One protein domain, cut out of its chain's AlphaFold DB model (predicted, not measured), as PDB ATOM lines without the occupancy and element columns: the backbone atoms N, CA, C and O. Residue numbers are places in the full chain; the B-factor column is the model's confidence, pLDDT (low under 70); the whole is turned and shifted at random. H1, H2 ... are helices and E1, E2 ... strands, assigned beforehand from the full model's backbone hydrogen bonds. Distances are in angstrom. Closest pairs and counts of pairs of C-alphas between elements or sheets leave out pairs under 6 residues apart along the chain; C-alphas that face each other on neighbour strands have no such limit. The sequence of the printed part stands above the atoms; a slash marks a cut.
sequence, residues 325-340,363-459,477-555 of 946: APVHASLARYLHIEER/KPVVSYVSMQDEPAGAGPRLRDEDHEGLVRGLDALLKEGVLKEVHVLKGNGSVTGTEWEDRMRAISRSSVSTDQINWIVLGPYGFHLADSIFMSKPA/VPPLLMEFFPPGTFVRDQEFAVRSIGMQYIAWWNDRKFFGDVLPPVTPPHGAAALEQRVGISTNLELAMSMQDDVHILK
ATOM      1  N   ALA A 325      11.538  -6.277 -44.943       75.44
ATOM      2  CA  ALA A 325      12.706  -5.593 -45.504       75.44
ATOM      3  C   ALA A 325      12.988  -4.199 -44.892       75.44
ATOM      4  O   ALA A 325      14.160  -3.907 -44.630       75.44
ATOM      5  N   PRO A 326      11.984  -3.347 -44.569       74.50
ATOM      6  CA  PRO A 326      12.234  -2.061 -43.908       74.50
ATOM      7  C   PRO A 326      12.859  -2.199 -42.512       74.50
ATOM      8  O   PRO A 326      13.631  -1.333 -42.095       74.50
ATOM      9  N   VAL A 327      12.553  -3.290 -41.802       78.81
ATOM     10  CA  VAL A 327      13.096  -3.590 -40.470       78.81
ATOM     11  C   VAL A 327      14.576  -3.934 -40.569       78.81
ATOM     12  O   VAL A 327      15.407  -3.286 -39.930       78.81
ATOM     13  N   HIS A 328      14.905  -4.889 -41.443       76.94
ATOM     14  CA  HIS A 328      16.282  -5.292 -41.712       76.94
ATOM     15  C   HIS A 328      17.140  -4.107 -42.190       76.94
ATOM     16  O   HIS A 328      18.227  -3.882 -41.664       76.94
ATOM     17  N   ALA A 329      16.647  -3.301 -43.138       75.06
ATOM     18  CA  ALA A 329      17.369  -2.130 -43.649       75.06
ATOM     19  C   ALA A 329      17.618  -1.056 -42.569       75.06
ATOM     20  O   ALA A 329      18.670  -0.415 -42.549       75.06
ATOM     21  N   SER A 330      16.675  -0.862 -41.642       77.00
ATOM     22  CA  SER A 330      16.838   0.090 -40.531       77.00
ATOM     23  C   SER A 330      17.908  -0.383 -39.541       77.00
ATOM     24  O   SER A 330      18.818   0.379 -39.206       77.00
ATOM     25  N   LEU A 331      17.880  -1.670 -39.172       81.38
ATOM     26  CA  LEU A 331      18.902  -2.292 -38.329       81.38
ATOM     27  C   LEU A 331      20.292  -2.281 -38.992       81.38
ATOM     28  O   LEU A 331      21.269  -1.892 -38.356       81.38
ATOM     29  N   ALA A 332      20.389  -2.628 -40.279       77.88
ATOM     30  CA  ALA A 332      21.645  -2.597 -41.032       77.88
ATOM     31  C   ALA A 332      22.279  -1.193 -41.038       77.88
ATOM     32  O   ALA A 332      23.485  -1.047 -40.818       77.88
ATOM     33  N   ARG A 333      21.464  -0.141 -41.199       77.00
ATOM     34  CA  ARG A 333      21.917   1.260 -41.130       77.00
ATOM     35  C   ARG A 333      22.383   1.656 -39.732       77.00
ATOM     36  O   ARG A 333      23.419   2.319 -39.628       77.00
ATOM     37  N   TYR A 334      21.676   1.230 -38.683       82.50
ATOM     38  CA  TYR A 334      22.095   1.433 -37.292       82.50
ATOM     39  C   TYR A 334      23.458   0.777 -37.020       82.50
ATOM     40  O   TYR A 334      24.389   1.458 -36.605       82.50
ATOM     41  N   LEU A 335      23.621  -0.504 -37.372       82.69
ATOM     42  CA  LEU A 335      24.852  -1.285 -37.161       82.69
ATOM     43  C   LEU A 335      26.031  -0.881 -38.071       82.69
ATOM     44  O   LEU A 335      27.153  -1.351 -37.858       82.69
ATOM     45  N   HIS A 336      25.763  -0.013 -39.056       78.12
ATOM     46  CA  HIS A 336      26.673   0.478 -40.100       78.12
ATOM     47  C   HIS A 336      27.160  -0.612 -41.075       78.12
ATOM     48  O   HIS A 336      28.319  -0.634 -41.483       78.12
ATOM     49  N   ILE A 337      26.248  -1.497 -41.477       69.81
ATOM     50  CA  ILE A 337      26.462  -2.526 -42.502       69.81
ATOM     51  C   ILE A 337      26.220  -1.900 -43.888       69.81
ATOM     52  O   ILE A 337      25.230  -1.197 -44.097       69.81
ATOM     53  N   GLU A 338      27.135  -2.110 -44.838       53.56
ATOM     54  CA  GLU A 338      27.097  -1.443 -46.148       53.56
ATOM     55  C   GLU A 338      26.144  -2.126 -47.149       53.56
ATOM     56  O   GLU A 338      26.456  -3.174 -47.715       53.56
ATOM     57  N   GLU A 339      25.000  -1.489 -47.434       46.84
ATOM     58  CA  GLU A 339      24.030  -1.894 -48.471       46.84
ATOM     59  C   GLU A 339      24.604  -1.693 -49.902       46.84
ATOM     60  O   GLU A 339      24.201  -0.796 -50.645       46.84
ATOM     61  N   ARG A 340      25.575  -2.521 -50.319       42.19
ATOM     62  CA  ARG A 340      26.286  -2.434 -51.619       42.19
ATOM     63  C   ARG A 340      25.487  -2.972 -52.828       42.19
ATOM     64  O   ARG A 340      26.050  -3.539 -53.761       42.19
ATOM     65  N   LYS A 363      32.633 -19.744 -49.796       73.88
ATOM     66  CA  LYS A 363      32.763 -20.409 -48.497       73.88
ATOM     67  C   LYS A 363      31.734 -19.847 -47.503       73.88
ATOM     68  O   LYS A 363      31.533 -18.629 -47.502       73.88
ATOM     69  N   PRO A 364      31.093 -20.690 -46.676       76.81
ATOM     70  CA  PRO A 364      30.106 -20.253 -45.693       76.81
ATOM     71  C   PRO A 364      30.719 -19.413 -44.563       76.81
ATOM     72  O   PRO A 364      31.915 -19.507 -44.275       76.81
ATOM     73  N   VAL A 365      29.873 -18.636 -43.889       82.50
ATOM     74  CA  VAL A 365      30.176 -17.977 -42.607       82.50
ATOM     75  C   VAL A 365      29.308 -18.599 -41.518       82.50
ATOM     76  O   VAL A 365      28.111 -18.800 -41.731       82.50
ATOM     77  N   VAL A 366      29.910 -18.888 -40.362       87.38
ATOM     78  CA  VAL A 366      29.224 -19.482 -39.205       87.38
ATOM     79  C   VAL A 366      29.200 -18.493 -38.042       87.38
ATOM     80  O   VAL A 366      30.223 -17.891 -37.716       87.38
ATOM     81  N   SER A 367      28.040 -18.339 -37.407       90.38
ATOM     82  CA  SER A 367      27.856 -17.588 -36.160       90.38
ATOM     83  C   SER A 367      27.263 -18.505 -35.092       90.38
ATOM     84  O   SER A 367      26.095 -18.881 -35.170       90.38
ATOM     85  N   TYR A 368      28.074 -18.879 -34.107       91.50
ATOM     86  CA  TYR A 368      27.660 -19.678 -32.957       91.50
ATOM     87  C   TYR A 368      27.219 -18.750 -31.817       91.50
ATOM     88  O   TYR A 368      28.009 -17.920 -31.364       91.50
ATOM     89  N   VAL A 369      25.980 -18.895 -31.337       90.56
ATOM     90  CA  VAL A 369      25.502 -18.226 -30.119       90.56
ATOM     91  C   VAL A 369      25.706 -19.160 -28.925       90.56
ATOM     92  O   VAL A 369      25.075 -20.207 -28.813       90.56
ATOM     93  N   SER A 370      26.625 -18.774 -28.044       89.62
ATOM     94  CA  SER A 370      27.003 -19.483 -26.828       89.62
ATOM     95  C   SER A 370      26.219 -18.966 -25.623       89.62
ATOM     96  O   SER A 370      26.152 -17.760 -25.380       89.62
ATOM     97  N   MET A 371      25.695 -19.897 -24.826       87.12
ATOM     98  CA  MET A 371      25.023 -19.621 -23.551       87.12
ATOM     99  C   MET A 371      25.915 -19.916 -22.331       87.12
ATOM    100  O   MET A 371      25.446 -19.812 -21.200       87.12
ATOM    101  N   GLN A 372      27.188 -20.299 -22.514       86.31
ATOM    102  CA  GLN A 372      28.033 -20.740 -21.390       86.31
ATOM    103  C   GLN A 372      28.354 -19.604 -20.398       86.31
ATOM    104  O   GLN A 372      28.284 -19.835 -19.195       86.31
ATOM    105  N   ASP A 373      28.611 -18.386 -20.892       82.31
ATOM    106  CA  ASP A 373      28.969 -17.202 -20.084       82.31
ATOM    107  C   ASP A 373      27.781 -16.563 -19.329       82.31
ATOM    108  O   ASP A 373      27.970 -15.631 -18.547       82.31
ATOM    109  N   GLU A 374      26.548 -16.999 -19.592       81.12
ATOM    110  CA  GLU A 374      25.338 -16.330 -19.094       81.12
ATOM    111  C   GLU A 374      25.036 -16.652 -17.612       81.12
ATOM    112  O   GLU A 374      25.466 -17.696 -17.106       81.12
ATOM    113  N   PRO A 375      24.223 -15.849 -16.897       75.31
ATOM    114  CA  PRO A 375      23.758 -16.171 -15.542       75.31
ATOM    115  C   PRO A 375      22.951 -17.478 -15.484       75.31
ATOM    116  O   PRO A 375      22.181 -17.768 -16.400       75.31
ATOM    117  N   ALA A 376      23.102 -18.275 -14.420       68.94
ATOM    118  CA  ALA A 376      22.333 -19.513 -14.236       68.94
ATOM    119  C   ALA A 376      20.813 -19.267 -14.367       68.94
ATOM    120  O   ALA A 376      20.316 -18.202 -14.000       68.94
ATOM    121  N   GLY A 377      20.087 -20.220 -14.958       67.94
ATOM    122  CA  GLY A 377      18.665 -20.072 -15.298       67.94
ATOM    123  C   GLY A 377      18.350 -19.242 -16.558       67.94
ATOM    124  O   GLY A 377      17.208 -19.260 -17.006       67.94
ATOM    125  N   ALA A 378      19.325 -18.571 -17.194       70.75
ATOM    126  CA  ALA A 378      19.099 -17.786 -18.425       70.75
ATOM    127  C   ALA A 378      18.715 -18.612 -19.679       70.75
ATOM    128  O   ALA A 378      18.469 -18.035 -20.739       70.75
ATOM    129  N   GLY A 379      18.677 -19.944 -19.580       78.25
ATOM    130  CA  GLY A 379      18.236 -20.853 -20.636       78.25
ATOM    131  C   GLY A 379      19.220 -21.993 -20.942       78.25
ATOM    132  O   GLY A 379      20.316 -22.039 -20.367       78.25
ATOM    133  N   PRO A 380      18.831 -22.904 -21.859       82.50
ATOM    134  CA  PRO A 380      19.575 -24.120 -22.184       82.50
ATOM    135  C   PRO A 380      21.005 -23.859 -22.662       82.50
ATOM    136  O   PRO A 380      21.298 -22.859 -23.320       82.50
ATOM    137  N   ARG A 381      21.904 -24.796 -22.348       86.31
ATOM    138  CA  ARG A 381      23.348 -24.686 -22.619       86.31
ATOM    139  C   ARG A 381      23.894 -25.973 -23.186       86.31
ATOM    140  O   ARG A 381      23.318 -27.031 -22.954       86.31
ATOM    141  N   LEU A 382      25.054 -25.906 -23.828       86.81
ATOM    142  CA  LEU A 382      25.807 -27.125 -24.108       86.81
ATOM    143  C   LEU A 382      26.446 -27.655 -22.816       86.81
ATOM    144  O   LEU A 382      26.618 -26.916 -21.837       86.81
ATOM    145  N   ARG A 383      26.821 -28.935 -22.802       86.12
ATOM    146  CA  ARG A 383      27.853 -29.438 -21.880       86.12
ATOM    147  C   ARG A 383      29.165 -28.708 -22.162       86.12
ATOM    148  O   ARG A 383      29.413 -28.315 -23.297       86.12
ATOM    149  N   ASP A 384      30.003 -28.523 -21.150       87.25
ATOM    150  CA  ASP A 384      31.213 -27.706 -21.317       87.25
ATOM    151  C   ASP A 384      32.263 -28.406 -22.203       87.25
ATOM    152  O   ASP A 384      32.866 -27.768 -23.063       87.25
ATOM    153  N   GLU A 385      32.360 -29.738 -22.119       85.06
ATOM    154  CA  GLU A 385      33.115 -30.582 -23.062       85.06
ATOM    155  C   GLU A 385      32.636 -30.404 -24.517       85.06
ATOM    156  O   GLU A 385      33.448 -30.218 -25.428       85.06
ATOM    157  N   ASP A 386      31.314 -30.391 -24.731       83.94
ATOM    158  CA  ASP A 386      30.704 -30.247 -26.058       83.94
ATOM    159  C   ASP A 386      30.826 -28.809 -26.594       83.94
ATOM    160  O   ASP A 386      30.987 -28.583 -27.794       83.94
ATOM    161  N   HIS A 387      30.808 -27.812 -25.710       87.88
ATOM    162  CA  HIS A 387      31.102 -26.432 -26.072       87.88
ATOM    163  C   HIS A 387      32.535 -26.293 -26.599       87.88
ATOM    164  O   HIS A 387      32.743 -25.766 -27.696       87.88
ATOM    165  N   GLU A 388      33.523 -26.801 -25.858       88.12
ATOM    166  CA  GLU A 388      34.915 -26.775 -26.309       88.12
ATOM    167  C   GLU A 388      35.123 -27.601 -27.588       88.12
ATOM    168  O   GLU A 388      35.864 -27.180 -28.477       88.12
ATOM    169  N   GLY A 389      34.480 -28.770 -27.696       84.25
ATOM    170  CA  GLY A 389      34.518 -29.620 -28.890       84.25
ATOM    171  C   GLY A 389      34.020 -28.885 -30.137       84.25
ATOM    172  O   GLY A 389      34.732 -28.822 -31.140       84.25
ATOM    173  N   LEU A 390      32.851 -28.243 -30.043       85.75
ATOM    174  CA  LEU A 390      32.273 -27.429 -31.116       85.75
ATOM    175  C   LEU A 390      33.187 -26.256 -31.510       85.75
ATOM    176  O   LEU A 390      33.450 -26.055 -32.696       85.75
ATOM    177  N   VAL A 391      33.713 -25.501 -30.538       88.81
ATOM    178  CA  VAL A 391      34.599 -24.353 -30.813       88.81
ATOM    179  C   VAL A 391      35.913 -24.803 -31.468       88.81
ATOM    180  O   VAL A 391      36.334 -24.197 -32.457       88.81
ATOM    181  N   ARG A 392      36.523 -25.904 -30.999       86.62
ATOM    182  CA  ARG A 392      37.707 -26.514 -31.634       86.62
ATOM    183  C   ARG A 392      37.417 -26.979 -33.066       86.62
ATOM    184  O   ARG A 392      38.237 -26.746 -33.952       86.62
ATOM    185  N   GLY A 393      36.255 -27.590 -33.310       82.88
ATOM    186  CA  GLY A 393      35.834 -28.038 -34.642       82.88
ATOM    187  C   GLY A 393      35.634 -26.888 -35.637       82.88
ATOM    188  O   GLY A 393      36.097 -26.965 -36.775       82.88
ATOM    189  N   LEU A 394      35.008 -25.788 -35.208       86.00
ATOM    190  CA  LEU A 394      34.809 -24.602 -36.052       86.00
ATOM    191  C   LEU A 394      36.134 -23.902 -36.403       86.00
ATOM    192  O   LEU A 394      36.322 -23.484 -37.547       86.00
ATOM    193  N   ASP A 395      37.071 -23.810 -35.457       86.69
ATOM    194  CA  ASP A 395      38.421 -23.277 -35.693       86.69
ATOM    195  C   ASP A 395      39.257 -24.189 -36.619       86.69
ATOM    196  O   ASP A 395      39.951 -23.694 -37.511       86.69
ATOM    197  N   ALA A 396      39.127 -25.516 -36.506       81.56
ATOM    198  CA  ALA A 396      39.731 -26.458 -37.454       81.56
ATOM    199  C   ALA A 396      39.195 -26.258 -38.886       81.56
ATOM    200  O   ALA A 396      39.980 -26.030 -39.809       81.56
ATOM    201  N   LEU A 397      37.870 -26.214 -39.066       80.88
ATOM    202  CA  LEU A 397      37.234 -25.960 -40.368       80.88
ATOM    203  C   LEU A 397      37.568 -24.567 -40.948       80.88
ATOM    204  O   LEU A 397      37.534 -24.375 -42.168       80.88
ATOM    205  N   LEU A 398      37.897 -23.585 -40.102       83.12
ATOM    206  CA  LEU A 398      38.398 -22.275 -40.527       83.12
ATOM    207  C   LEU A 398      39.864 -22.348 -40.994       83.12
ATOM    208  O   LEU A 398      40.200 -21.763 -42.026       83.12
ATOM    209  N   LYS A 399      40.720 -23.100 -40.289       85.75
ATOM    210  CA  LYS A 399      42.142 -23.322 -40.633       85.75
ATOM    211  C   LYS A 399      42.329 -24.144 -41.909       85.75
ATOM    212  O   LYS A 399      43.168 -23.798 -42.737       85.75
ATOM    213  N   GLU A 400      41.509 -25.172 -42.105       82.44
ATOM    214  CA  GLU A 400      41.404 -25.921 -43.368       82.44
ATOM    215  C   GLU A 400      40.801 -25.068 -44.498       82.44
ATOM    216  O   GLU A 400      40.937 -25.372 -45.685       82.44
ATOM    217  N   GLY A 401      40.138 -23.965 -44.140       78.38
ATOM    218  CA  GLY A 401      39.476 -23.079 -45.080       78.38
ATOM    219  C   GLY A 401      38.241 -23.713 -45.717       78.38
ATOM    220  O   GLY A 401      37.938 -23.392 -46.867       78.38
ATOM    221  N   VAL A 402      37.525 -24.586 -45.011       78.12
ATOM    222  CA  VAL A 402      36.151 -24.960 -45.377       78.12
ATOM    223  C   VAL A 402      35.234 -23.756 -45.140       78.12
ATOM    224  O   VAL A 402      34.455 -23.385 -46.021       78.12
ATOM    225  N   LEU A 403      35.395 -23.087 -43.994       78.00
ATOM    226  CA  LEU A 403      34.692 -21.850 -43.640       78.00
ATOM    227  C   LEU A 403      35.440 -20.603 -44.150       78.00
ATOM    228  O   LEU A 403      36.620 -20.652 -44.512       78.00
ATOM    229  N   LYS A 404      34.735 -19.469 -44.196       82.25
ATOM    230  CA  LYS A 404      35.288 -18.136 -44.495       82.25
ATOM    231  C   LYS A 404      35.607 -17.349 -43.220       82.25
ATOM    232  O   LYS A 404      36.670 -16.748 -43.118       82.25
ATOM    233  N   GLU A 405      34.651 -17.324 -42.296       84.69
ATOM    234  CA  GLU A 405      34.681 -16.620 -41.011       84.69
ATOM    235  C   GLU A 405      33.899 -17.460 -39.989       84.69
ATOM    236  O   GLU A 405      32.916 -18.118 -40.352       84.69
ATOM    237  N   VAL A 406      34.315 -17.401 -38.725       87.38
ATOM    238  CA  VAL A 406      33.601 -17.957 -37.567       87.38
ATOM    239  C   VAL A 406      33.439 -16.842 -36.543       87.38
ATOM    240  O   VAL A 406      34.409 -16.153 -36.231       87.38
ATOM    241  N   HIS A 407      32.229 -16.682 -36.013       89.81
ATOM    242  CA  HIS A 407      31.914 -15.752 -34.931       89.81
ATOM    243  C   HIS A 407      31.362 -16.550 -33.746       89.81
ATOM    244  O   HIS A 407      30.421 -17.320 -33.925       89.81
ATOM    245  N   VAL A 408      31.937 -16.382 -32.553       89.69
ATOM    246  CA  VAL A 408      31.391 -16.924 -31.297       89.69
ATOM    247  C   VAL A 408      30.819 -15.751 -30.509       89.69
ATOM    248  O   VAL A 408      31.520 -14.774 -30.253       89.69
ATOM    249  N   LEU A 409      29.527 -15.818 -30.206       88.75
ATOM    250  CA  LEU A 409      28.700 -14.708 -29.730       88.75
ATOM    251  C   LEU A 409      28.048 -15.090 -28.396       88.75
ATOM    252  O   LEU A 409      27.773 -16.265 -28.175       88.75
ATOM    253  N   LYS A 410      27.764 -14.120 -27.523       85.62
ATOM    254  CA  LYS A 410      27.018 -14.362 -26.273       85.62
ATOM    255  C   LYS A 410      25.502 -14.326 -26.486       85.62
ATOM    256  O   LYS A 410      25.022 -13.665 -27.413       85.62
ATOM    257  N   GLY A 411      24.780 -15.020 -25.610       75.94
ATOM    258  CA  GLY A 411      23.321 -15.120 -25.571       75.94
ATOM    259  C   GLY A 411      22.568 -13.825 -25.237       75.94
ATOM    260  O   GLY A 411      23.076 -12.713 -25.372       75.94
ATOM    261  N   ASN A 412      21.299 -13.965 -24.846       66.19
ATOM    262  CA  ASN A 412      20.369 -12.841 -24.673       66.19
ATOM    263  C   ASN A 412      20.212 -12.372 -23.212       66.19
ATOM    264  O   ASN A 412      19.174 -11.805 -22.875       66.19
ATOM    265  N   GLY A 413      21.204 -12.603 -22.344       58.81
ATOM    266  CA  GLY A 413      21.148 -12.182 -20.942       58.81
ATOM    267  C   GLY A 413      21.397 -10.684 -20.719       58.81
ATOM    268  O   GLY A 413      21.084  -9.837 -21.556       58.81
ATOM    269  N   SER A 414      21.981 -10.339 -19.564       52.56
ATOM    270  CA  SER A 414      22.277  -8.952 -19.145       52.56
ATOM    271  C   SER A 414      23.513  -8.368 -19.857       52.56
ATOM    272  O   SER A 414      24.441  -7.852 -19.231       52.56
ATOM    273  N   VAL A 415      23.519  -8.487 -21.179       57.44
ATOM    274  CA  VAL A 415      24.627  -8.200 -22.089       57.44
ATOM    275  C   VAL A 415      24.819  -6.689 -22.270       57.44
ATOM    276  O   VAL A 415      23.852  -5.923 -22.338       57.44
ATOM    277  N   THR A 416      26.069  -6.223 -22.350       64.19
ATOM    278  CA  THR A 416      26.341  -4.790 -22.547       64.19
ATOM    279  C   THR A 416      25.922  -4.327 -23.946       64.19
ATOM    280  O   THR A 416      25.919  -5.101 -24.904       64.19
ATOM    281  N   GLY A 417      25.602  -3.036 -24.107       63.00
ATOM    282  CA  GLY A 417      25.158  -2.499 -25.403       63.00
ATOM    283  C   GLY A 417      26.142  -2.755 -26.554       63.00
ATOM    284  O   GLY A 417      25.715  -3.024 -27.671       63.00
ATOM    285  N   THR A 418      27.445  -2.760 -26.261       73.56
ATOM    286  CA  THR A 418      28.519  -3.116 -27.200       73.56
ATOM    287  C   THR A 418      28.483  -4.581 -27.633       73.56
ATOM    288  O   THR A 418      28.562  -4.865 -28.824       73.56
ATOM    289  N   GLU A 419      28.313  -5.512 -26.695       81.19
ATOM    290  CA  GLU A 419      28.236  -6.948 -26.999       81.19
ATOM    291  C   GLU A 419      26.953  -7.291 -27.781       81.19
ATOM    292  O   GLU A 419      26.989  -8.119 -28.693       81.19
ATOM    293  N   TRP A 420      25.836  -6.610 -27.490       86.25
ATOM    294  CA  TRP A 420      24.614  -6.718 -28.295       86.25
ATOM    295  C   TRP A 420      24.818  -6.187 -29.719       86.25
ATOM    296  O   TRP A 420      24.438  -6.859 -30.679       86.25
ATOM    297  N   GLU A 421      25.438  -5.012 -29.882       85.06
ATOM    298  CA  GLU A 421      25.736  -4.469 -31.212       85.06
ATOM    299  C   GLU A 421      26.621  -5.412 -32.032       85.06
ATOM    300  O   GLU A 421      26.348  -5.606 -33.217       85.06
ATOM    301  N   ASP A 422      27.632  -6.037 -31.427       85.00
ATOM    302  CA  ASP A 422      28.500  -6.975 -32.139       85.00
ATOM    303  C   ASP A 422      27.816  -8.317 -32.452       85.00
ATOM    304  O   ASP A 422      27.994  -8.815 -33.569       85.00
ATOM    305  N   ARG A 423      26.939  -8.851 -31.579       86.88
ATOM    306  CA  ARG A 423      26.070  -9.991 -31.948       86.88
ATOM    307  C   ARG A 423      25.187  -9.638 -33.141       86.88
ATOM    308  O   ARG A 423      25.204 -10.349 -34.147       86.88
ATOM    309  N   MET A 424      24.448  -8.532 -33.069       87.88
ATOM    310  CA  MET A 424      23.546  -8.139 -34.153       87.88
ATOM    311  C   MET A 424      24.312  -7.826 -35.445       87.88
ATOM    312  O   MET A 424      23.820  -8.140 -36.528       87.88
ATOM    313  N   ARG A 425      25.534  -7.280 -35.360       86.69
ATOM    314  CA  ARG A 425      26.438  -7.039 -36.502       86.69
ATOM    315  C   ARG A 425      27.035  -8.323 -37.087       86.69
ATOM    316  O   ARG A 425      27.457  -8.293 -38.243       86.69
ATOM    317  N   ALA A 426      27.105  -9.420 -36.334       84.69
ATOM    318  CA  ALA A 426      27.503 -10.733 -36.844       84.69
ATOM    319  C   ALA A 426      26.322 -11.481 -37.492       84.69
ATOM    320  O   ALA A 426      26.476 -12.008 -38.591       84.69
ATOM    321  N   ILE A 427      25.133 -11.449 -36.874       86.31
ATOM    322  CA  ILE A 427      23.919 -12.116 -37.382       86.31
ATOM    323  C   ILE A 427      23.330 -11.393 -38.607       86.31
ATOM    324  O   ILE A 427      23.025 -12.026 -39.615       86.31
ATOM    325  N   SER A 428      23.217 -10.061 -38.561       81.00
ATOM    326  CA  SER A 428      22.634  -9.247 -39.651       81.00
ATOM    327  C   SER A 428      23.637  -8.942 -40.775       81.00
ATOM    328  O   SER A 428      23.390  -8.090 -41.633       81.00
ATOM    329  N   ARG A 429      24.824  -9.566 -40.747       70.56
ATOM    330  CA  ARG A 429      25.923  -9.267 -41.668       70.56
ATOM    331  C   ARG A 429      25.568  -9.778 -43.067       70.56
ATOM    332  O   ARG A 429      25.225 -10.935 -43.275       70.56
ATOM    333  N   SER A 430      25.605  -8.872 -44.035       51.50
ATOM    334  CA  SER A 430      24.852  -9.035 -45.276       51.50
ATOM    335  C   SER A 430      25.423 -10.065 -46.256       51.50
ATOM    336  O   SER A 430      26.591  -9.969 -46.645       51.50
ATOM    337  N   SER A 431      24.553 -10.897 -46.842       45.06
ATOM    338  CA  SER A 431      24.830 -11.610 -48.108       45.06
ATOM    339  C   SER A 431      24.693 -10.690 -49.344       45.06
ATOM    340  O   SER A 431      24.118 -11.048 -50.367       45.06
ATOM    341  N   VAL A 432      25.204  -9.457 -49.217       39.31
ATOM    342  CA  VAL A 432      25.281  -8.419 -50.268       39.31
ATOM    343  C   VAL A 432      26.690  -8.373 -50.896       39.31
ATOM    344  O   VAL A 432      26.958  -7.586 -51.803       39.31
ATOM    345  N   SER A 433      27.584  -9.300 -50.515       36.03
ATOM    346  CA  SER A 433      28.637  -9.709 -51.452       36.03
ATOM    347  C   SER A 433      27.991 -10.318 -52.699       36.03
ATOM    348  O   SER A 433      26.983 -11.015 -52.617       36.03
ATOM    349  N   THR A 434      28.590 -10.092 -53.866       37.53
ATOM    350  CA  THR A 434      28.183 -10.770 -55.108       37.53
ATOM    351  C   THR A 434      28.535 -12.269 -55.090       37.53
ATOM    352  O   THR A 434      28.014 -13.036 -55.901       37.53
ATOM    353  N   ASP A 435      29.386 -12.694 -54.150       41.25
ATOM    354  CA  ASP A 435      29.712 -14.092 -53.864       41.25
ATOM    355  C   ASP A 435      28.522 -14.830 -53.225       41.25
ATOM    356  O   ASP A 435      27.844 -14.290 -52.353       41.25
ATOM    357  N   GLN A 436      28.299 -16.101 -53.583       50.12
ATOM    358  CA  GLN A 436      27.211 -16.933 -53.039       50.12
ATOM    359  C   GLN A 436      27.490 -17.432 -51.601       50.12
ATOM    360  O   GLN A 436      27.565 -18.635 -51.365       50.12
ATOM    361  N   ILE A 437      27.722 -16.524 -50.649       55.94
ATOM    362  CA  ILE A 437      28.075 -16.878 -49.266       55.94
ATOM    363  C   ILE A 437      26.832 -17.379 -48.522       55.94
ATOM    364  O   ILE A 437      25.894 -16.620 -48.265       55.94
ATOM    365  N   ASN A 438      26.858 -18.658 -48.147       67.25
ATOM    366  CA  ASN A 438      25.884 -19.259 -47.242       67.25
ATOM    367  C   ASN A 438      26.159 -18.772 -45.808       67.25
ATOM    368  O   ASN A 438      27.292 -18.860 -45.333       67.25
ATOM    369  N   TRP A 439      25.129 -18.297 -45.111       78.81
ATOM    370  CA  TRP A 439      25.218 -17.874 -43.712       78.81
ATOM    371  C   TRP A 439      24.529 -18.902 -42.821       78.81
ATOM    372  O   TRP A 439      23.390 -19.280 -43.100       78.81
ATOM    373  N   ILE A 440      25.223 -19.345 -41.773       85.75
ATOM    374  CA  ILE A 440      24.740 -20.339 -40.810       85.75
ATOM    375  C   ILE A 440      24.790 -19.715 -39.412       85.75
ATOM    376  O   ILE A 440      25.869 -19.348 -38.946       85.75
ATOM    377  N   VAL A 441      23.645 -19.607 -38.741       89.56
ATOM    378  CA  VAL A 441      23.579 -19.367 -37.289       89.56
ATOM    379  C   VAL A 441      23.321 -20.701 -36.598       89.56
ATOM    380  O   VAL A 441      22.520 -21.496 -37.089       89.56
ATOM    381  N   LEU A 442      24.002 -20.956 -35.480       91.06
ATOM    382  CA  LEU A 442      23.797 -22.164 -34.680       91.06
ATOM    383  C   LEU A 442      23.882 -21.907 -33.171       91.06
ATOM    384  O   LEU A 442      24.554 -20.968 -32.742       91.06
ATOM    385  N   GLY A 443      23.217 -22.739 -32.369       90.50
ATOM    386  CA  GLY A 443      23.242 -22.677 -30.901       90.50
ATOM    387  C   GLY A 443      22.273 -23.667 -30.235       90.50
ATOM    388  O   GLY A 443      21.553 -24.382 -30.939       90.50
ATOM    389  N   PRO A 444      22.280 -23.770 -28.892       88.88
ATOM    390  CA  PRO A 444      21.298 -24.560 -28.151       88.88
ATOM    391  C   PRO A 444      19.881 -23.996 -28.318       88.88
ATOM    392  O   PRO A 444      19.700 -22.861 -28.749       88.88
ATOM    393  N   TYR A 445      18.863 -24.783 -27.982       86.75
ATOM    394  CA  TYR A 445      17.483 -24.352 -28.191       86.75
ATOM    395  C   TYR A 445      17.053 -23.156 -27.317       86.75
ATOM    396  O   TYR A 445      17.490 -23.004 -26.173       86.75
ATOM    397  N   GLY A 446      16.157 -22.315 -27.847       83.75
ATOM    398  CA  GLY A 446      15.475 -21.253 -27.088       83.75
ATOM    399  C   GLY A 446      15.628 -19.820 -27.624       83.75
ATOM    400  O   GLY A 446      16.213 -19.563 -28.677       83.75
ATOM    401  N   PHE A 447      15.061 -18.853 -26.890       84.50
ATOM    402  CA  PHE A 447      14.846 -17.475 -27.367       84.50
ATOM    403  C   PHE A 447      16.115 -16.661 -27.668       84.50
ATOM    404  O   PHE A 447      16.022 -15.615 -28.307       84.50
ATOM    405  N   HIS A 448      17.303 -17.120 -27.268       83.62
ATOM    406  CA  HIS A 448      18.560 -16.457 -27.632       83.62
ATOM    407  C   HIS A 448      18.890 -16.581 -29.133       83.62
ATOM    408  O   HIS A 448      19.604 -15.743 -29.679       83.62
ATOM    409  N   LEU A 449      18.309 -17.566 -29.831       88.81
ATOM    410  CA  LEU A 449      18.388 -17.689 -31.289       88.81
ATOM    411  C   LEU A 449      17.351 -16.840 -32.043       88.81
ATOM    412  O   LEU A 449      17.413 -16.768 -33.271       88.81
ATOM    413  N   ALA A 450      16.425 -16.159 -31.357       88.56
ATOM    414  CA  ALA A 450      15.376 -15.376 -32.016       88.56
ATOM    415  C   ALA A 450      15.927 -14.208 -32.857       88.56
ATOM    416  O   ALA A 450      15.328 -13.854 -33.868       88.56
ATOM    417  N   ASP A 451      17.108 -13.672 -32.520       88.31
ATOM    418  CA  ASP A 451      17.789 -12.642 -33.322       88.31
ATOM    419  C   ASP A 451      18.147 -13.127 -34.749       88.31
ATOM    420  O   ASP A 451      18.392 -12.310 -35.639       88.31
ATOM    421  N   SER A 452      18.116 -14.440 -35.019       87.94
ATOM    422  CA  SER A 452      18.293 -15.003 -36.368       87.94
ATOM    423  C   SER A 452      17.278 -14.484 -37.396       87.94
ATOM    424  O   SER A 452      17.597 -14.444 -38.583       87.94
ATOM    425  N   ILE A 453      16.104 -13.984 -36.981       87.50
ATOM    426  CA  ILE A 453      15.132 -13.355 -37.900       87.50
ATOM    427  C   ILE A 453      15.671 -12.086 -38.589       87.50
ATOM    428  O   ILE A 453      15.065 -11.598 -39.545       87.50
ATOM    429  N   PHE A 454      16.800 -11.543 -38.122       86.94
ATOM    430  CA  PHE A 454      17.485 -10.392 -38.717       86.94
ATOM    431  C   PHE A 454      18.602 -10.777 -39.706       86.94
ATOM    432  O   PHE A 454      19.262  -9.893 -40.250       86.94
ATOM    433  N   MET A 455      18.799 -12.069 -39.999       81.81
ATOM    434  CA  MET A 455      19.678 -12.519 -41.086       81.81
ATOM    435  C   MET A 455      19.152 -12.058 -42.460       81.81
ATOM    436  O   MET A 455      17.948 -12.058 -42.730       81.81
ATOM    437  N   SER A 456      20.056 -11.688 -43.373       66.06
ATOM    438  CA  SER A 456      19.668 -11.158 -44.686       66.06
ATOM    439  C   SER A 456      19.117 -12.232 -45.628       66.06
ATOM    440  O   SER A 456      19.863 -13.075 -46.135       66.06
ATOM    441  N   LYS A 457      17.829 -12.139 -45.973       58.75
ATOM    442  CA  LYS A 457      17.240 -12.887 -47.095       58.75
ATOM    443  C   LYS A 457      17.945 -12.503 -48.412       58.75
ATOM    444  O   LYS A 457      18.039 -11.310 -48.705       58.75
ATOM    445  N   PRO A 458      18.407 -13.456 -49.245       49.25
ATOM    446  CA  PRO A 458      18.944 -13.134 -50.563       49.25
ATOM    447  C   PRO A 458      17.846 -12.508 -51.426       49.25
ATOM    448  O   PRO A 458      16.769 -13.087 -51.574       49.25
ATOM    449  N   ALA A 459      18.128 -11.339 -52.008       40.62
ATOM    450  CA  ALA A 459      17.158 -10.593 -52.804       40.62
ATOM    451  C   ALA A 459      16.556 -11.468 -53.919       40.62
ATOM    452  O   ALA A 459      17.268 -11.938 -54.819       40.62
ATOM    453  N   VAL A 477      21.495 -20.100 -52.331       62.34
ATOM    454  CA  VAL A 477      21.113 -20.806 -51.110       62.34
ATOM    455  C   VAL A 477      20.591 -19.774 -50.099       62.34
ATOM    456  O   VAL A 477      21.223 -18.724 -49.946       62.34
ATOM    457  N   PRO A 478      19.441 -20.002 -49.442       73.06
ATOM    458  CA  PRO A 478      18.987 -19.138 -48.357       73.06
ATOM    459  C   PRO A 478      19.872 -19.316 -47.106       73.06
ATOM    460  O   PRO A 478      20.605 -20.302 -47.008       73.06
ATOM    461  N   PRO A 479      19.818 -18.390 -46.135       82.12
ATOM    462  CA  PRO A 479      20.493 -18.561 -44.854       82.12
ATOM    463  C   PRO A 479      19.883 -19.720 -44.054       82.12
ATOM    464  O   PRO A 479      18.721 -20.076 -44.266       82.12
ATOM    465  N   LEU A 480      20.663 -20.282 -43.134       85.38
ATOM    466  CA  LEU A 480      20.317 -21.449 -42.323       85.38
ATOM    467  C   LEU A 480      20.385 -21.110 -40.825       85.38
ATOM    468  O   LEU A 480      21.412 -20.615 -40.359       85.38
ATOM    469  N   LEU A 481      19.333 -21.446 -40.076       89.75
ATOM    470  CA  LEU A 481      19.399 -21.641 -38.625       89.75
ATOM    471  C   LEU A 481      19.539 -23.138 -38.307       89.75
ATOM    472  O   LEU A 481      18.843 -23.971 -38.893       89.75
ATOM    473  N   MET A 482      20.412 -23.466 -37.360       89.56
ATOM    474  CA  MET A 482      20.627 -24.816 -36.845       89.56
ATOM    475  C   MET A 482      20.509 -24.820 -35.316       89.56
ATOM    476  O   MET A 482      21.278 -24.150 -34.634       89.56
ATOM    477  N   GLU A 483      19.547 -25.565 -34.778       90.31
ATOM    478  CA  GLU A 483      19.197 -25.520 -33.353       90.31
ATOM    479  C   GLU A 483      19.417 -26.884 -32.679       90.31
ATOM    480  O   GLU A 483      18.931 -27.920 -33.152       90.31
ATOM    481  N   PHE A 484      20.189 -26.889 -31.588       88.88
ATOM    482  CA  PHE A 484      20.553 -28.102 -30.853       88.88
ATOM    483  C   PHE A 484      19.559 -28.374 -29.717       88.88
ATOM    484  O   PHE A 484      19.471 -27.609 -28.752       88.88
ATOM    485  N   PHE A 485      18.850 -29.499 -29.809       85.94
ATOM    486  CA  PHE A 485      17.869 -29.949 -28.821       85.94
ATOM    487  C   PHE A 485      18.345 -31.235 -28.126       85.94
ATOM    488  O   PHE A 485      18.951 -32.098 -28.771       85.94
ATOM    489  N   PRO A 486      18.031 -31.438 -26.835       83.12
ATOM    490  CA  PRO A 486      18.194 -32.737 -26.205       83.12
ATOM    491  C   PRO A 486      17.194 -33.746 -26.817       83.12
ATOM    492  O   PRO A 486      16.048 -33.368 -27.103       83.12
ATOM    493  N   PRO A 487      17.592 -35.020 -27.020       80.06
ATOM    494  CA  PRO A 487      16.762 -36.017 -27.692       80.06
ATOM    495  C   PRO A 487      15.357 -36.147 -27.097       80.06
ATOM    496  O   PRO A 487      15.197 -36.235 -25.882       80.06
ATOM    497  N   GLY A 488      14.342 -36.191 -27.963       77.88
ATOM    498  CA  GLY A 488      12.939 -36.300 -27.556       77.88
ATOM    499  C   GLY A 488      12.245 -34.973 -27.233       77.88
ATOM    500  O   GLY A 488      11.047 -34.996 -26.974       77.88
ATOM    501  N   THR A 489      12.940 -33.831 -27.290       81.31
ATOM    502  CA  THR A 489      12.328 -32.493 -27.147       81.31
ATOM    503  C   THR A 489      12.387 -31.704 -28.452       81.31
ATOM    504  O   THR A 489      13.362 -31.798 -29.201       81.31
ATOM    505  N   PHE A 490      11.343 -30.925 -28.736       84.38
ATOM    506  CA  PHE A 490      11.276 -30.058 -29.913       84.38
ATOM    507  C   PHE A 490      10.215 -28.966 -29.729       84.38
ATOM    508  O   PHE A 490       9.085 -29.263 -29.337       84.38
ATOM    509  N   VAL A 491      10.563 -27.717 -30.056       83.56
ATOM    510  CA  VAL A 491       9.621 -26.589 -30.185       83.56
ATOM    511  C   VAL A 491       9.771 -25.936 -31.561       83.56
ATOM    512  O   VAL A 491      10.802 -26.090 -32.217       83.56
ATOM    513  N   ARG A 492       8.718 -25.256 -32.031       83.19
ATOM    514  CA  ARG A 492       8.591 -24.792 -33.429       83.19
ATOM    515  C   ARG A 492       8.706 -23.283 -33.623       83.19
ATOM    516  O   ARG A 492       8.609 -22.819 -34.755       83.19
ATOM    517  N   ASP A 493       8.932 -22.505 -32.572       85.62
ATOM    518  CA  ASP A 493       8.975 -21.044 -32.655       85.62
ATOM    519  C   ASP A 493      10.040 -20.541 -33.640       85.62
ATOM    520  O   ASP A 493       9.738 -19.814 -34.587       85.62
ATOM    521  N   GLN A 494      11.276 -21.005 -33.479       87.88
ATOM    522  CA  GLN A 494      12.403 -20.712 -34.357       87.88
ATOM    523  C   GLN A 494      12.154 -21.244 -35.776       87.88
ATOM    524  O   GLN A 494      12.365 -20.521 -36.752       87.88
ATOM    525  N   GLU A 495      11.653 -22.480 -35.898       87.19
ATOM    526  CA  GLU A 495      11.306 -23.128 -37.172       87.19
ATOM    527  C   GLU A 495      10.334 -22.276 -37.990       87.19
ATOM    528  O   GLU A 495      10.607 -21.953 -39.150       87.19
ATOM    529  N   PHE A 496       9.228 -21.873 -37.365       86.25
ATOM    530  CA  PHE A 496       8.190 -21.064 -37.983       86.25
ATOM    531  C   PHE A 496       8.703 -19.654 -38.293       86.25
ATOM    532  O   PHE A 496       8.525 -19.174 -39.415       86.25
ATOM    533  N   ALA A 497       9.395 -18.999 -37.353       87.44
ATOM    534  CA  ALA A 497       9.907 -17.638 -37.527       87.44
ATOM    535  C   ALA A 497      10.868 -17.542 -38.720       87.44
ATOM    536  O   ALA A 497      10.662 -16.732 -39.627       87.44
ATOM    537  N   VAL A 498      11.865 -18.428 -38.769       85.75
ATOM    538  CA  VAL A 498      12.902 -18.491 -39.810       85.75
ATOM    539  C   VAL A 498      12.307 -18.881 -41.168       85.75
ATOM    540  O   VAL A 498      12.598 -18.232 -42.183       85.75
ATOM    541  N   ARG A 499      11.401 -19.869 -41.214       82.81
ATOM    542  CA  ARG A 499      10.709 -20.246 -42.460       82.81
ATOM    543  C   ARG A 499       9.745 -19.157 -42.951       82.81
ATOM    544  O   ARG A 499       9.639 -18.982 -44.165       82.81
ATOM    545  N   SER A 500       9.111 -18.381 -42.064       80.00
ATOM    546  CA  SER A 500       8.132 -17.338 -42.438       80.00
ATOM    547  C   SER A 500       8.713 -16.241 -43.340       80.00
ATOM    548  O   SER A 500       8.024 -15.724 -44.220       80.00
ATOM    549  N   ILE A 501      10.001 -15.924 -43.166       79.38
ATOM    550  CA  ILE A 501      10.740 -14.957 -43.989       79.38
ATOM    551  C   ILE A 501      11.514 -15.616 -45.145       79.38
ATOM    552  O   ILE A 501      12.008 -14.912 -46.030       79.38
ATOM    553  N   GLY A 502      11.515 -16.950 -45.236       77.12
ATOM    554  CA  GLY A 502      12.058 -17.720 -46.361       77.12
ATOM    555  C   GLY A 502      13.486 -18.236 -46.164       77.12
ATOM    556  O   GLY A 502      14.219 -18.369 -47.146       77.12
ATOM    557  N   MET A 503      13.887 -18.499 -44.920       81.88
ATOM    558  CA  MET A 503      15.180 -19.094 -44.570       81.88
ATOM    559  C   MET A 503      15.046 -20.599 -44.273       81.88
ATOM    560  O   MET A 503      13.939 -21.131 -44.161       81.88
ATOM    561  N   GLN A 504      16.173 -21.306 -44.197       83.12
ATOM    562  CA  GLN A 504      16.235 -22.730 -43.862       83.12
ATOM    563  C   GLN A 504      16.393 -22.956 -42.358       83.12
ATOM    564  O   GLN A 504      16.978 -22.141 -41.649       83.12
ATOM    565  N   TYR A 505      15.899 -24.104 -41.900       87.00
ATOM    566  CA  TYR A 505      15.932 -24.527 -40.506       87.00
ATOM    567  C   TYR A 505      16.254 -26.023 -40.412       87.00
ATOM    568  O   TYR A 505      15.643 -26.822 -41.134       87.00
ATOM    569  N   ILE A 506      17.183 -26.377 -39.522       87.62
ATOM    570  CA  ILE A 506      17.535 -27.751 -39.138       87.62
ATOM    571  C   ILE A 506      17.488 -27.849 -37.608       87.62
ATOM    572  O   ILE A 506      18.147 -27.071 -36.922       87.62
ATOM    573  N   ALA A 507      16.769 -28.841 -37.083       86.88
ATOM    574  CA  ALA A 507      16.879 -29.253 -35.683       86.88
ATOM    575  C   ALA A 507      17.821 -30.462 -35.566       86.88
ATOM    576  O   ALA A 507      17.867 -31.300 -36.473       86.88
ATOM    577  N   TRP A 508      18.571 -30.568 -34.470       85.44
ATOM    578  CA  TRP A 508      19.574 -31.622 -34.271       85.44
ATOM    579  C   TRP A 508      19.446 -32.251 -32.872       85.44
ATOM    580  O   TRP A 508      19.438 -31.531 -31.874       85.44
ATOM    581  N   TRP A 509      19.376 -33.588 -32.802       83.19
ATOM    582  CA  TRP A 509      19.490 -34.398 -31.574       83.19
ATOM    583  C   TRP A 509      20.735 -35.290 -31.657       83.19
ATOM    584  O   TRP A 509      20.728 -36.239 -32.436       83.19
ATOM    585  N   ASN A 510      21.778 -35.033 -30.859       74.31
ATOM    586  CA  ASN A 510      23.040 -35.801 -30.810       74.31
ATOM    587  C   ASN A 510      23.742 -36.006 -32.177       74.31
ATOM    588  O   ASN A 510      24.614 -35.227 -32.550       74.31
ATOM    589  N   ASP A 511      23.376 -37.071 -32.893       70.50
ATOM    590  CA  ASP A 511      23.845 -37.532 -34.208       70.50
ATOM    591  C   ASP A 511      22.839 -37.245 -35.346       70.50
ATOM    592  O   ASP A 511      23.207 -37.200 -36.520       70.50
ATOM    593  N   ARG A 512      21.560 -37.037 -35.011       77.50
ATOM    594  CA  ARG A 512      20.438 -36.980 -35.961       77.50
ATOM    595  C   ARG A 512      20.037 -35.553 -36.296       77.50
ATOM    596  O   ARG A 512      19.803 -34.743 -35.401       77.50
ATOM    597  N   LYS A 513      19.848 -35.290 -37.591       80.62
ATOM    598  CA  LYS A 513      19.275 -34.045 -38.117       80.62
ATOM    599  C   LYS A 513      17.836 -34.241 -38.566       80.62
ATOM    600  O   LYS A 513      17.497 -35.270 -39.147       80.62
ATOM    601  N   PHE A 514      17.040 -33.197 -38.389       81.50
ATOM    602  CA  PHE A 514      15.630 -33.143 -38.744       81.50
ATOM    603  C   PHE A 514      15.356 -31.870 -39.549       81.50
ATOM    604  O   PHE A 514      15.752 -30.770 -39.153       81.50
ATOM    605  N   PHE A 515      14.711 -32.010 -40.707       79.88
ATOM    606  CA  PHE A 515      14.501 -30.918 -41.660       79.88
ATOM    607  C   PHE A 515      13.331 -31.205 -42.607       79.88
ATOM    608  O   PHE A 515      12.903 -32.346 -42.766       79.88
ATOM    609  N   GLY A 516      12.834 -30.163 -43.284       73.00
ATOM    610  CA  GLY A 516      11.701 -30.279 -44.207       73.00
ATOM    611  C   GLY A 516      10.458 -30.824 -43.503       73.00
ATOM    612  O   GLY A 516      10.041 -30.242 -42.499       73.00
ATOM    613  N   ASP A 517       9.945 -31.935 -44.036       68.25
ATOM    614  CA  ASP A 517       8.791 -32.704 -43.547       68.25
ATOM    615  C   ASP A 517       9.195 -33.794 -42.524       68.25
ATOM    616  O   ASP A 517       8.349 -34.521 -42.016       68.25
ATOM    617  N   VAL A 518      10.496 -33.933 -42.235       76.50
ATOM    618  CA  VAL A 518      11.079 -34.921 -41.304       76.50
ATOM    619  C   VAL A 518      11.436 -34.246 -39.974       76.50
ATOM    620  O   VAL A 518      12.487 -34.510 -39.394       76.50
ATOM    621  N   LEU A 519      10.614 -33.299 -39.519       80.56
ATOM    622  CA  LEU A 519      10.749 -32.685 -38.195       80.56
ATOM    623  C   LEU A 519      10.109 -33.580 -37.118       80.56
ATOM    624  O   LEU A 519       9.186 -34.330 -37.437       80.56
ATOM    625  N   PRO A 520      10.571 -33.531 -35.853       80.25
ATOM    626  CA  PRO A 520       9.899 -34.235 -34.768       80.25
ATOM    627  C   PRO A 520       8.503 -33.641 -34.500       80.25
ATOM    628  O   PRO A 520       8.271 -32.468 -34.813       80.25
ATOM    629  N   PRO A 521       7.588 -34.394 -33.863       79.31
ATOM    630  CA  PRO A 521       6.393 -33.804 -33.266       79.31
ATOM    631  C   PRO A 521       6.786 -32.802 -32.169       79.31
ATOM    632  O   PRO A 521       7.879 -32.876 -31.600       79.31
ATOM    633  N   VAL A 522       5.896 -31.856 -31.862       79.06
ATOM    634  CA  VAL A 522       6.149 -30.837 -30.834       79.06
ATOM    635  C   VAL A 522       6.073 -31.466 -29.446       79.06
ATOM    636  O   VAL A 522       4.989 -31.737 -28.936       79.06
ATOM    637  N   THR A 523       7.235 -31.654 -28.827       80.06
ATOM    638  CA  THR A 523       7.367 -32.161 -27.458       80.06
ATOM    639  C   THR A 523       8.052 -31.087 -26.611       80.06
ATOM    640  O   THR A 523       9.288 -31.009 -26.615       80.06
ATOM    641  N   PRO A 524       7.290 -30.230 -25.904       69.75
ATOM    642  CA  PRO A 524       7.870 -29.187 -25.069       69.75
ATOM    643  C   PRO A 524       8.637 -29.803 -23.883       69.75
ATOM    644  O   PRO A 524       8.213 -30.823 -23.326       69.75
ATOM    645  N   PRO A 525       9.770 -29.208 -23.469       63.81
ATOM    646  CA  PRO A 525      10.571 -29.740 -22.375       63.81
ATOM    647  C   PRO A 525       9.812 -29.603 -21.045       63.81
ATOM    648  O   PRO A 525       9.183 -28.584 -20.765       63.81
ATOM    649  N   HIS A 526       9.822 -30.662 -20.235       53.69
ATOM    650  CA  HIS A 526       8.940 -30.772 -19.072       53.69
ATOM    651  C   HIS A 526       9.537 -30.126 -17.806       53.69
ATOM    652  O   HIS A 526      10.554 -30.580 -17.284       53.69
ATOM    653  N   GLY A 527       8.833 -29.131 -17.257       50.91
ATOM    654  CA  GLY A 527       9.104 -28.542 -15.939       50.91
ATOM    655  C   GLY A 527      10.271 -27.544 -15.889       50.91
ATOM    656  O   GLY A 527      11.014 -27.366 -16.849       50.91
ATOM    657  N   ALA A 528      10.445 -26.886 -14.738       41.94
ATOM    658  CA  ALA A 528      11.422 -25.801 -14.560       41.94
ATOM    659  C   ALA A 528      12.886 -26.216 -14.828       41.94
ATOM    660  O   ALA A 528      13.683 -25.399 -15.285       41.94
ATOM    661  N   ALA A 529      13.223 -27.497 -14.630       47.03
ATOM    662  CA  ALA A 529      14.544 -28.060 -14.925       47.03
ATOM    663  C   ALA A 529      14.955 -27.943 -16.412       47.03
ATOM    664  O   ALA A 529      16.142 -28.022 -16.728       47.03
ATOM    665  N   ALA A 530      14.003 -27.705 -17.325       51.88
ATOM    666  CA  ALA A 530      14.269 -27.426 -18.736       51.88
ATOM    667  C   ALA A 530      15.197 -26.214 -18.959       51.88
ATOM    668  O   ALA A 530      15.996 -26.213 -19.894       51.88
ATOM    669  N   LEU A 531      15.125 -25.193 -18.096       50.22
ATOM    670  CA  LEU A 531      15.887 -23.945 -18.249       50.22
ATOM    671  C   LEU A 531      17.362 -24.063 -17.832       50.22
ATOM    672  O   LEU A 531      18.171 -23.220 -18.215       50.22
ATOM    673  N   GLU A 532      17.722 -25.114 -17.094       53.97
ATOM    674  CA  GLU A 532      19.105 -25.424 -16.694       53.97
ATOM    675  C   GLU A 532      19.694 -26.606 -17.488       53.97
ATOM    676  O   GLU A 532      20.819 -27.048 -17.239       53.97
ATOM    677  N   GLN A 533      18.942 -27.140 -18.457       64.38
ATOM    678  CA  GLN A 533      19.273 -28.396 -19.117       64.38
ATOM    679  C   GLN A 533      20.554 -28.293 -19.962       64.38
ATOM    680  O   GLN A 533      20.641 -27.532 -20.931       64.38
ATOM    681  N   ARG A 534      21.545 -29.124 -19.616       66.94
ATOM    682  CA  ARG A 534      22.788 -29.306 -20.379       66.94
ATOM    683  C   ARG A 534      22.550 -30.216 -21.589       66.94
ATOM    684  O   ARG A 534      22.563 -31.444 -21.473       66.94
ATOM    685  N   VAL A 535      22.335 -29.598 -22.744       66.62
ATOM    686  CA  VAL A 535      22.225 -30.239 -24.059       66.62
ATOM    687  C   VAL A 535      23.552 -30.915 -24.411       66.62
ATOM    688  O   VAL A 535      24.611 -30.297 -24.305       66.62
ATOM    689  N   GLY A 536      23.489 -32.186 -24.810       58.31
ATOM    690  CA  GLY A 536      24.638 -32.926 -25.331       58.31
ATOM    691  C   GLY A 536      24.687 -32.898 -26.861       58.31
ATOM    692  O   GLY A 536      23.638 -32.865 -27.504       58.31
ATOM    693  N   ILE A 537      25.887 -32.935 -27.444       62.38
ATOM    694  CA  ILE A 537      26.117 -33.013 -28.899       62.38
ATOM    695  C   ILE A 537      27.260 -34.001 -29.175       62.38
ATOM    696  O   ILE A 537      28.252 -34.003 -28.454       62.38
ATOM    697  N   SER A 538      27.180 -34.811 -30.240       56.50
ATOM    698  CA  SER A 538      28.360 -35.568 -30.695       56.50
ATOM    699  C   SER A 538      29.368 -34.607 -31.334       56.50
ATOM    700  O   SER A 538      29.184 -34.175 -32.470       56.50
ATOM    701  N   THR A 539      30.423 -34.239 -30.606       51.62
ATOM    702  CA  THR A 539      31.429 -33.250 -31.047       51.62
ATOM    703  C   THR A 539      32.649 -33.844 -31.751       51.62
ATOM    704  O   THR A 539      33.644 -33.156 -31.985       51.62
ATOM    705  N   ASN A 540      32.571 -35.121 -32.124       51.34
ATOM    706  CA  ASN A 540      33.615 -35.810 -32.872       51.34
ATOM    707  C   ASN A 540      33.764 -35.266 -34.306       51.34
ATOM    708  O   ASN A 540      32.969 -34.458 -34.785       51.34
ATOM    709  N   LEU A 541      34.779 -35.774 -35.017       39.69
ATOM    710  CA  LEU A 541      35.091 -35.452 -36.419       39.69
ATOM    711  C   LEU A 541      33.863 -35.528 -37.352       39.69
ATOM    712  O   LEU A 541      33.760 -34.775 -38.320       39.69
ATOM    713  N   GLU A 542      32.906 -36.392 -37.009       47.56
ATOM    714  CA  GLU A 542      31.592 -36.511 -37.638       47.56
ATOM    715  C   GLU A 542      30.848 -35.177 -37.734       47.56
ATOM    716  O   GLU A 542      30.289 -34.904 -38.787       47.56
ATOM    717  N   LEU A 543      30.861 -34.307 -36.715       52.28
ATOM    718  CA  LEU A 543      30.172 -33.012 -36.777       52.28
ATOM    719  C   LEU A 543      30.793 -32.098 -37.844       52.28
ATOM    720  O   LEU A 543      30.070 -31.452 -38.601       52.28
ATOM    721  N   ALA A 544      32.122 -32.100 -37.965       45.03
ATOM    722  CA  ALA A 544      32.833 -31.333 -38.985       45.03
ATOM    723  C   ALA A 544      32.542 -31.864 -40.403       45.03
ATOM    724  O   ALA A 544      32.178 -31.092 -41.294       45.03
ATOM    725  N   MET A 545      32.596 -33.189 -40.587       44.97
ATOM    726  CA  MET A 545      32.202 -33.859 -41.836       44.97
ATOM    727  C   MET A 545      30.719 -33.627 -42.170       44.97
ATOM    728  O   MET A 545      30.363 -33.399 -43.319       44.97
ATOM    729  N   SER A 546      29.858 -33.595 -41.157       52.22
ATOM    730  CA  SER A 546      28.409 -33.414 -41.260       52.22
ATOM    731  C   SER A 546      28.013 -31.968 -41.589       52.22
ATOM    732  O   SER A 546      27.049 -31.747 -42.325       52.22
ATOM    733  N   MET A 547      28.773 -30.968 -41.125       53.06
ATOM    734  CA  MET A 547      28.667 -29.584 -41.613       53.06
ATOM    735  C   MET A 547      29.178 -29.458 -43.058       53.06
ATOM    736  O   MET A 547      28.610 -28.705 -43.851       53.06
ATOM    737  N   GLN A 548      30.224 -30.205 -43.426       49.28
ATOM    738  CA  GLN A 548      30.724 -30.259 -44.800       49.28
ATOM    739  C   GLN A 548      29.703 -30.917 -45.750       49.28
ATOM    740  O   GLN A 548      29.480 -30.393 -46.845       49.28
ATOM    741  N   ASP A 549      29.017 -31.977 -45.316       53.12
ATOM    742  CA  ASP A 549      27.925 -32.613 -46.057       53.12
ATOM    743  C   ASP A 549      26.711 -31.691 -46.205       53.12
ATOM    744  O   ASP A 549      26.198 -31.577 -47.317       53.12
ATOM    745  N   ASP A 550      26.301 -30.930 -45.181       54.25
ATOM    746  CA  ASP A 550      25.266 -29.895 -45.357       54.25
ATOM    747  C   ASP A 550      25.702 -28.867 -46.413       54.25
ATOM    748  O   ASP A 550      24.969 -28.566 -47.357       54.25
ATOM    749  N   VAL A 551      26.953 -28.404 -46.345       48.56
ATOM    750  CA  VAL A 551      27.566 -27.518 -47.349       48.56
ATOM    751  C   VAL A 551      27.629 -28.161 -48.752       48.56
ATOM    752  O   VAL A 551      27.811 -27.440 -49.739       48.56
ATOM    753  N   HIS A 552      27.418 -29.473 -48.900       41.44
ATOM    754  CA  HIS A 552      27.227 -30.178 -50.178       41.44
ATOM    755  C   HIS A 552      25.745 -30.447 -50.537       41.44
ATOM    756  O   HIS A 552      25.372 -30.314 -51.710       41.44
ATOM    757  N   ILE A 553      24.870 -30.727 -49.569       44.44
ATOM    758  CA  ILE A 553      23.409 -30.857 -49.739       44.44
ATOM    759  C   ILE A 553      22.816 -29.538 -50.254       44.44
ATOM    760  O   ILE A 553      22.052 -29.523 -51.223       44.44
ATOM    761  N   LEU A 554      23.285 -28.408 -49.716       40.50
ATOM    762  CA  LEU A 554      22.931 -27.055 -50.160       40.50
ATOM    763  C   LEU A 554      23.308 -26.760 -51.632       40.50
ATOM    764  O   LEU A 554      22.875 -25.751 -52.183       40.50
ATOM    765  N   LYS A 555      24.080 -27.638 -52.291       36.53
ATOM    766  CA  LYS A 555      24.474 -27.539 -53.710       36.53
ATOM    767  C   LYS A 555      23.764 -28.554 -54.627       36.53
ATOM    768  O   LYS A 555      24.014 -28.530 -55.830       36.53
TER     769      LYS A 555
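What this domain is: This is residues 325 to 340, 363 to 459 and 477 to 555 of the 946 residues of the protein "TPT domain-containing protein" of Grifola frondosa (UniProt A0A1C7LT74). A twisted six-stranded sheet forms the middle of three layers, with H3, H4 and H5 over one face and H2 over the E2 and E1 part of the other. H1 packs on H3, H7 packs on H2, and H6 touches no helix. The printed part has 192 residues, with seven named helices and six named strands in the order H1 E1 H2 E2 H3 E3 H4 E4 H5 E5 E6 H6 H7. The sheet, E2 E1 E3 E4 E5 E6, is mixed: its neighbours are parallel but for antiparallel E5 and E6. The class is mixed, helices and strands; the whole is compact, with a radius of gyration of the C-alphas of 16.0 A and spans of 46 by 36 by 33 A.

How they stand to each other: The sheet runs E2, residues 405 to 410; E1, 365 to 370; E3, 439 to 444; E4, 480 to 484; E5, 504 to 509; E6, 512 to 514. N to O pairs within hydrogen-bond range are N 368 and O 407, 2.8 A, for E2 and E1; N 367 and O 440, 2.8 A, for E1 and E3; N 441 and O 480, 2.9 A, for E3 and E4; N 481 and O 504, 2.9 A, for E4 and E5; and N 512 and O 509, 2.8 A, in the hairpin E5 and E6. H2, residues 384 to 399, is on one face, over E2 and E1 at a height over the sheet of 10.1 A. On the opposite face are H3, residues 417 to 427, over E2 and only just E1, with 3 C-alphas falling on E1; H4, 447 to 454, over E3; and H5, 493 to 501, over E5. Strand-helix-strand units, parallel strands joined through a helix, are E1, H2, E2 and E4, H5, E5; E2, H3, E3 is split by E1; these crossovers are right-handed. H4 and H5 touch at a shallow tilt of 2 degrees, with the C-alphas of Ile 453 and Val 498 closest, 5.9 A. H1, residues 325 to 335, touches H3, with the C-alphas of Leu 335 and Arg 425 closest, 6.0 A. H7, residues 541 to 553, touches H2 with residues 541 to 544 alone; the C-alphas of Gly 393 and Ala 544 are closest, 6.2 A. Every O i to N i+4 pair is within hydrogen-bond range in H1, H2, H3 and H7, against 4 of 5 in H5, 0 of 4 in H4 with 4 of 5 O i to N i+3 pairs, and 0 of 1 in H6, residues 528 to 532, with 2 of 2.

Where its parts are: H1 begins at C-alpha 325, (12.706, -5.593, -45.504), and H7, 18.3 A long, ends at C-alpha 553, (23.409, -30.857, -49.739). H2 is 22.6 A long, E3 17.4 A and E5 17.3 A.

The domain as a whole: The C-alphas farthest apart, of Arg 340 and Gly 527, are 47.4 A apart. Residues 341 to 362 and 460 to 476 are not printed; the C-alpha gaps are 19.4 A and 11.1 A. Links E1 to H2, H3 to E3 and E6 to H6 are long. Mean pLDDT of the printed part is 74.0; 59 residues are under 70, among them 430 to 438 and 524 to 555.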